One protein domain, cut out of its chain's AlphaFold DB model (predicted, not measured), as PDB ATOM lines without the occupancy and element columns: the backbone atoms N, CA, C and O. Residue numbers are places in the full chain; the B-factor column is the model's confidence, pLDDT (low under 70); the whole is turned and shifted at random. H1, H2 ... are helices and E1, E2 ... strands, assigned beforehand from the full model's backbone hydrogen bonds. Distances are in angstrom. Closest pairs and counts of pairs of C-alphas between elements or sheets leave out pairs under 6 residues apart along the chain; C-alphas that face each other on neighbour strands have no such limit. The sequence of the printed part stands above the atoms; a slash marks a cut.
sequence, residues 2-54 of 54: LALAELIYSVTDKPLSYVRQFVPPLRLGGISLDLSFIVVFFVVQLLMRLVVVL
ATOM      1  N   LEU A   2      26.777  48.570  96.132       91.50
ATOM      2  CA  LEU A   2      26.514  48.154  94.739       91.50
ATOM      3  C   LEU A   2      25.912  49.260  93.860       91.50
ATOM      4  O   LEU A   2      26.456  49.524  92.800       91.50
ATOM      5  N   ALA A   3      24.889  49.978  94.336       92.25
ATOM      6  CA  ALA A   3      24.270  51.067  93.569       92.25
ATOM      7  C   ALA A   3      25.249  52.205  93.209       92.25
ATOM      8  O   ALA A   3      25.170  52.778  92.129       92.25
ATOM      9  N   LEU A   4      26.201  52.522  94.098       94.94
ATOM     10  CA  LEU A   4      27.228  53.531  93.821       94.94
ATOM     11  C   LEU A   4      28.242  53.017  92.794       94.94
ATOM     12  O   LEU A   4      28.624  53.754  91.892       94.94
ATOM     13  N   ALA A   5      28.663  51.757  92.920       92.44
ATOM     14  CA  ALA A   5      29.548  51.134  91.944       92.44
ATOM     15  C   ALA A   5      28.887  51.088  90.557       92.44
ATOM     16  O   ALA A   5      29.490  51.515  89.582       92.44
ATOM     17  N   GLU A   6      27.629  50.654  90.479       93.06
ATOM     18  CA  GLU A   6      26.845  50.605  89.242       93.06
ATOM     19  C   GLU A   6      26.692  51.988  88.604       93.06
ATOM     20  O   GLU A   6      26.867  52.130  87.395       93.06
ATOM     21  N   LEU A   7      26.471  53.031  89.411       94.00
ATOM     22  CA  LEU A   7      26.462  54.407  88.926       94.00
ATOM     23  C   LEU A   7      27.816  54.792  88.311       94.00
ATOM     24  O   LEU A   7      27.855  55.261  87.174       94.00
ATOM     25  N   ILE A   8      28.922  54.565  89.025       90.75
ATOM     26  CA  ILE A   8      30.274  54.898  88.546       90.75
ATOM     27  C   ILE A   8      30.590  54.145  87.249       90.75
ATOM     28  O   ILE A   8      31.052  54.758  86.284       90.75
ATOM     29  N   TYR A   9      30.299  52.846  87.197       87.75
ATOM     30  CA  TYR A   9      30.499  52.033  85.999       87.75
ATOM     31  C   TYR A   9      29.608  52.501  84.851       87.75
ATOM     32  O   TYR A   9      30.108  52.695  83.752       87.75
ATOM     33  N   SER A  10      28.336  52.826  85.091       87.75
ATOM     34  CA  SER A  10      27.450  53.333  84.033       87.75
ATOM     35  C   SER A  10      27.962  54.633  83.399       87.75
ATOM     36  O   SER A  10      27.870  54.816  82.182       87.75
ATOM     37  N   VAL A  11      28.547  55.519  84.210       91.69
ATOM     38  CA  VAL A  11      29.108  56.793  83.749       91.69
ATOM     39  C   VAL A  11      30.456  56.588  83.061       91.69
ATOM     40  O   VAL A  11      30.758  57.318  82.126       91.69
ATOM     41  N   THR A  12      31.252  55.603  83.485       88.88
ATOM     42  CA  THR A  12      32.622  55.390  82.981       88.88
ATOM     43  C   THR A  12      32.673  54.454  81.771       88.88
ATOM     44  O   THR A  12      33.348  54.751  80.782       88.88
ATOM     45  N   ASP A  13      31.926  53.350  81.801       90.81
ATOM     46  CA  ASP A  13      31.887  52.356  80.723       90.81
ATOM     47  C   ASP A  13      31.197  52.896  79.473       90.81
ATOM     48  O   ASP A  13      31.559  52.520  78.360       90.81
ATOM     49  N   LYS A  14      30.236  53.814  79.618       92.62
ATOM     50  CA  LYS A  14      29.525  54.390  78.472       92.62
ATOM     51  C   LYS A  14      30.450  55.208  77.547       92.62
ATOM     52  O   LYS A  14      30.459  54.919  76.349       92.62
ATOM     53  N   PRO A  15      31.273  56.154  78.040       91.75
ATOM     54  CA  PRO A  15      32.322  56.809  77.260       91.75
ATOM     55  C   PRO A  15      33.321  55.831  76.643       91.75
ATOM     56  O   PRO A  15      33.620  55.945  75.456       91.75
ATOM     57  N   LEU A  16      33.814  54.853  77.413       93.94
ATOM     58  CA  LEU A  16      34.777  53.868  76.913       93.94
ATOM     59  C   LEU A  16      34.177  53.046  75.771       93.94
ATOM     60  O   LEU A  16      34.763  52.962  74.696       93.94
ATOM     61  N   SER A  17      32.971  52.510  75.960       92.38
ATOM     62  CA  SER A  17      32.250  51.765  74.927       92.38
ATOM     63  C   SER A  17      31.970  52.614  73.691       92.38
ATOM     64  O   SER A  17      32.034  52.093  72.579       92.38
ATOM     65  N   TYR A  18      31.677  53.906  73.863       94.38
ATOM     66  CA  TYR A  18      31.516  54.822  72.741       94.38
ATOM     67  C   TYR A  18      32.842  55.015  71.998       94.38
ATOM     68  O   TYR A  18      32.871  54.933  70.778       94.38
ATOM     69  N   VAL A  19      33.962  55.218  72.686       95.00
ATOM     70  CA  VAL A  19      35.257  55.417  72.012       95.00
ATOM     71  C   VAL A  19      35.761  54.135  71.347       95.00
ATOM     72  O   VAL A  19      36.319  54.210  70.252       95.00
ATOM     73  N   ARG A  20      35.500  52.958  71.931       94.25
ATOM     74  CA  ARG A  20      35.848  51.647  71.345       94.25
ATOM     75  C   ARG A  20      35.286  51.436  69.939       94.25
ATOM     76  O   ARG A  20      35.870  50.673  69.178       94.25
ATOM     77  N   GLN A  21      34.186  52.107  69.584       93.56
ATOM     78  CA  GLN A  21      33.618  52.018  68.235       93.56
ATOM     79  C   GLN A  21      34.480  52.740  67.179       93.56
ATOM     80  O   GLN A  21      34.427  52.386  66.007       93.56
ATOM     81  N   PHE A  22      35.283  53.730  67.588       94.50
ATOM     82  CA  PHE A  22      36.167  54.504  66.706       94.50
ATOM     83  C   PHE A  22      37.627  54.064  66.814       94.50
ATOM     84  O   PHE A  22      38.360  54.090  65.829       94.50
ATOM     85  N   VAL A  23      38.055  53.673  68.016       94.38
ATOM     86  CA  VAL A  23      39.421  53.243  68.315       94.38
ATOM     87  C   VAL A  23      39.356  51.812  68.850       94.38
ATOM     88  O   VAL A  23      39.269  51.610  70.065       94.38
ATOM     89  N   PRO A  24      39.330  50.807  67.955       91.31
ATOM     90  CA  PRO A  24      39.209  49.417  68.362       91.31
ATOM     91  C   PRO A  24      40.461  48.949  69.127       91.31
ATOM     92  O   PRO A  24      41.551  49.496  68.929       91.31
ATOM     93  N   PRO A  25      40.339  47.915  69.982       92.75
ATOM     94  CA  PRO A  25      41.477  47.365  70.708       92.75
ATOM     95  C   PRO A  25      42.561  46.871  69.748       92.75
ATOM     96  O   PRO A  25      42.282  46.100  68.823       92.75
ATOM     97  N   LEU A  26      43.807  47.271  69.995       94.00
ATOM     98  CA  LEU A  26      44.938  46.826  69.196       94.00
ATOM     99  C   LEU A  26      45.342  45.426  69.644       94.00
ATOM    100  O   LEU A  26      45.715  45.206  70.796       94.00
ATOM    101  N   ARG A  27      45.266  44.466  68.727       93.75
ATOM    102  CA  ARG A  27      45.694  43.091  68.981       93.75
ATOM    103  C   ARG A  27      47.159  42.949  68.596       93.75
ATOM    104  O   ARG A  27      47.509  43.122  67.433       93.75
ATOM    105  N   LEU A  28      48.002  42.629  69.572       95.25
ATOM    106  CA  LEU A  28      49.421  42.354  69.384       95.25
ATOM    107  C   LEU A  28      49.678  40.895  69.768       95.25
ATOM    108  O   LEU A  28      49.811  40.552  70.944       95.25
ATOM    109  N   GLY A  29      49.682  40.021  68.760       92.50
ATOM    110  CA  GLY A  29      49.766  38.577  68.970       92.50
ATOM    111  C   GLY A  29      48.590  38.065  69.809       92.50
ATOM    112  O   GLY A  29      47.436  38.194  69.407       92.50
ATOM    113  N   GLY A  30      48.888  37.495  70.981       94.62
ATOM    114  CA  GLY A  30      47.895  36.946  71.914       94.62
ATOM    115  C   GLY A  30      47.287  37.949  72.902       94.62
ATOM    116  O   GLY A  30      46.443  37.554  73.702       94.62
ATOM    117  N   ILE A  31      47.701  39.221  72.880       95.19
ATOM    118  CA  ILE A  31      47.254  40.244  73.840       95.19
ATOM    119  C   ILE A  31      46.456  41.330  73.111       95.19
ATOM    120  O   ILE A  31      46.841  41.784  72.033       95.19
ATOM    121  N   SER A  32      45.348  41.776  73.707       93.81
ATOM    122  CA  SER A  32      44.599  42.956  73.262       93.81
ATOM    123  C   SER A  32      44.887  44.148  74.170       93.81
ATOM    124  O   SER A  32      44.627  44.083  75.372       93.81
ATOM    125  N   LEU A  33      45.373  45.244  73.594       93.69
ATOM    126  CA  LEU A  33      45.549  46.522  74.273       93.69
ATOM    127  C   LEU A  33      44.337  47.416  74.006       93.69
ATOM    128  O   LEU A  33      44.004  47.695  72.854       93.69
ATOM    129  N   ASP A  34      43.679  47.876  75.069       93.75
ATOM    130  CA  ASP A  34      42.546  48.790  74.949       93.75
ATOM    131  C   ASP A  34      43.029  50.242  74.830       93.75
ATOM    132  O   ASP A  34      43.322  50.920  75.816       93.75
ATOM    133  N   LEU A  35      43.109  50.722  73.591       93.94
ATOM    134  CA  LEU A  35      43.499  52.097  73.284       93.94
ATOM    135  C   LEU A  35      42.399  53.116  73.621       93.94
ATOM    136  O   LEU A  35      42.698  54.303  73.776       93.94
ATOM    137  N   SER A  36      41.143  52.680  73.773       93.38
ATOM    138  CA  SER A  36      40.021  53.583  74.056       93.38
ATOM    139  C   SER A  36      40.169  54.277  75.411       93.38
ATOM    140  O   SER A  36      39.840  55.456  75.540       93.38
ATOM    141  N   PHE A  37      40.754  53.589  76.397       91.94
ATOM    142  CA  PHE A  37      41.038  54.151  77.714       91.94
ATOM    143  C   PHE A  37      41.980  55.356  77.640       91.94
ATOM    144  O   PHE A  37      41.708  56.392  78.242       91.94
ATOM    145  N   ILE A  38      43.058  55.244  76.859       94.12
ATOM    146  CA  ILE A  38      44.052  56.313  76.696       94.12
ATOM    147  C   ILE A  38      43.404  57.548  76.063       94.12
ATOM    148  O   ILE A  38      43.630  58.673  76.507       94.12
ATOM    149  N   VAL A  39      42.561  57.344  75.051       94.81
ATOM    150  CA  VAL A  39      41.835  58.435  74.393       94.81
ATOM    151  C   VAL A  39      40.894  59.137  75.372       94.81
ATOM    152  O   VAL A  39      40.956  60.360  75.500       94.81
ATOM    153  N   VAL A  40      40.068  58.383  76.107       94.44
ATOM    154  CA  VAL A  40      39.162  58.957  77.119       94.44
ATOM    155  C   VAL A  40      39.948  59.709  78.194       94.44
ATOM    156  O   VAL A  40      39.559  60.816  78.561       94.44
ATOM    157  N   PHE A  41      41.082  59.170  78.648       94.94
ATOM    158  CA  PHE A  41      41.949  59.826  79.626       94.94
ATOM    159  C   PHE A  41      42.401  61.218  79.159       94.94
ATOM    160  O   PHE A  41      42.233  62.194  79.892       94.94
ATOM    161  N   PHE A  42      42.911  61.343  77.930       96.44
ATOM    162  CA  PHE A  42      43.335  62.644  77.399       96.44
ATOM    163  C   PHE A  42      42.172  63.612  77.171       96.44
ATOM    164  O   PHE A  42      42.315  64.805  77.438       96.44
ATOM    165  N   VAL A  43      41.014  63.118  76.728       95.50
ATOM    166  CA  VAL A  43      39.807  63.947  76.585       95.50
ATOM    167  C   VAL A  43      39.383  64.510  77.940       95.50
ATOM    168  O   VAL A  43      39.143  65.708  78.052       95.50
ATOM    169  N   VAL A  44      39.349  63.683  78.986       95.00
ATOM    170  CA  VAL A  44      39.002  64.133  80.341       95.00
ATOM    171  C   VAL A  44      40.030  65.137  80.866       95.00
ATOM    172  O   VAL A  44      39.634  66.162  81.412       95.00
ATOM    173  N   GLN A  45      41.329  64.914  80.649       96.62
ATOM    174  CA  GLN A  45      42.380  65.887  80.988       96.62
ATOM    175  C   GLN A  45      42.151  67.246  80.312       96.62
ATOM    176  O   GLN A  45      42.238  68.290  80.963       96.62
ATOM    177  N   LEU A  46      41.808  67.242  79.021       96.69
ATOM    178  CA  LEU A  46      41.498  68.464  78.286       96.69
ATOM    179  C   LEU A  46      40.246  69.155  78.843       96.69
ATOM    180  O   LEU A  46      40.280  70.359  79.087       96.69
ATOM    181  N   LEU A  47      39.170  68.402  79.085       95.94
ATOM    182  CA  LEU A  47      37.923  68.930  79.646       95.94
ATOM    183  C   LEU A  47      38.131  69.523  81.041       95.94
ATOM    184  O   LEU A  47      37.673  70.631  81.296       95.94
ATOM    185  N   MET A  48      38.866  68.837  81.921       96.50
ATOM    186  CA  MET A  48      39.212  69.364  83.245       96.50
ATOM    187  C   MET A  48      39.974  70.681  83.128       96.50
ATOM    188  O   MET A  48      39.657  71.634  83.832       96.50
ATOM    189  N   ARG A  49      40.941  70.771  82.208       96.44
ATOM    190  CA  ARG A  49      41.681  72.015  81.984       96.44
ATOM    191  C   ARG A  49      40.774  73.141  81.493       96.44
ATOM    192  O   ARG A  49      40.928  74.261  81.958       96.44
ATOM    193  N   LEU A  50      39.841  72.857  80.585       96.00
ATOM    194  CA  LEU A  50      38.862  73.845  80.126       96.00
ATOM    195  C   LEU A  50      37.981  74.335  81.279       96.00
ATOM    196  O   LEU A  50      37.813  75.537  81.429       96.00
ATOM    197  N   VAL A  51      37.482  73.424  82.118       96.56
ATOM    198  CA  VAL A  51      36.651  73.763  83.286       96.56
ATOM    199  C   VAL A  51      37.417  74.582  84.327       96.56
ATOM    200  O   VAL A  51      36.825  75.433  84.968       96.56
ATOM    201  N   VAL A  52      38.714  74.326  84.514       95.12
ATOM    202  CA  VAL A  52      39.546  75.056  85.489       95.12
ATOM    203  C   VAL A  52      39.963  76.443  84.985       95.12
ATOM    204  O   VAL A  52      40.232  77.326  85.794       95.12
ATOM    205  N   VAL A  53      40.091  76.626  83.669       90.56
ATOM    206  CA  VAL A  53      40.554  77.886  83.061       90.56
ATOM    207  C   VAL A  53      39.415  78.887  82.837       90.56
ATOM    208  O   VAL A  53      39.677  80.090  82.842       90.56
ATOM    209  N   LEU A  54      38.195  78.401  82.597       80.25
ATOM    210  CA  LEU A  54      36.978  79.209  82.442       80.25
ATOM    211  C   LEU A  54      36.402  79.619  83.803       80.25
ATOM    212  O   LEU A  54      35.894  80.759  83.877       80.25
TER     213      LEU A  54
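Overview. This is residues 2 to 54 of the 54 residues of the protein "Unannotated protein" of freshwater metagenome (UniProt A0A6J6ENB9). What shape do the parts make? Two long helices, H1 and H2, meet near their ends as an L, and a small hairpin of two short strands, E1 and E2, lies beyond the corner, with H2 and the hairpin making the longest axis. What is it built of? The 53 printed residues hold two named helices and two named strands, in the order H1, E1, E2, H2, with a sheet E1 - E2, antiparallel; the class is mostly helix. How is it spread? It is loose and flat, with a radius of gyration of the C-alphas of 13.8 A and spans of 44 by 31 by 15 A.

Arrangement. How do the strands pair? E1, residues 26 to 28, and E2, residues 31 to 33, form a hairpin, antiparallel at 150 degrees. N 26 and O 33 are 2.9 A apart and N 28 and O 31 2.8 A, both within hydrogen-bond range. How do the helices meet? H1, residues 2 to 20, touches H2, residues 35 to 53, about perpendicular at 75 degrees; the closest C-alphas, of Arg 20 and Ser 36, are 5.3 A apart. H1 touches H2 with residues 15 to 20 alone, and H2 touches H1 with residues 35 to 40 alone, while H1 and E2 are apart. Are the helix backbones complete? Every O i to N i+4 pair is within hydrogen-bond range in H2, and 13 of 15 in H1.

Along the chain. Where do the strands lie? E1, residues 26 to 28, is 6.3 A long and E2, residues 31 to 33, 6.5 A, from first to last C-alpha. Where do the helices run? H1 runs 25.4 A from C-alpha 2 at (26.514, 48.154, 94.739) to C-alpha 20, with a kink of 29 degrees near residue 12. H2 runs 27.7 A from C-alpha 35 to C-alpha 53 at (40.554, 77.886, 83.061).

Size, cuts and confidence. How large is it? The two C-alphas farthest apart, of Gly 30 and Leu 54, are 44.9 A apart; residues 2 to 11 and 42 to 54 stand free. Is anything missing or uncertain? The printed part has no cut, its three links are tight, and no printed residue is under 70 in pLDDT.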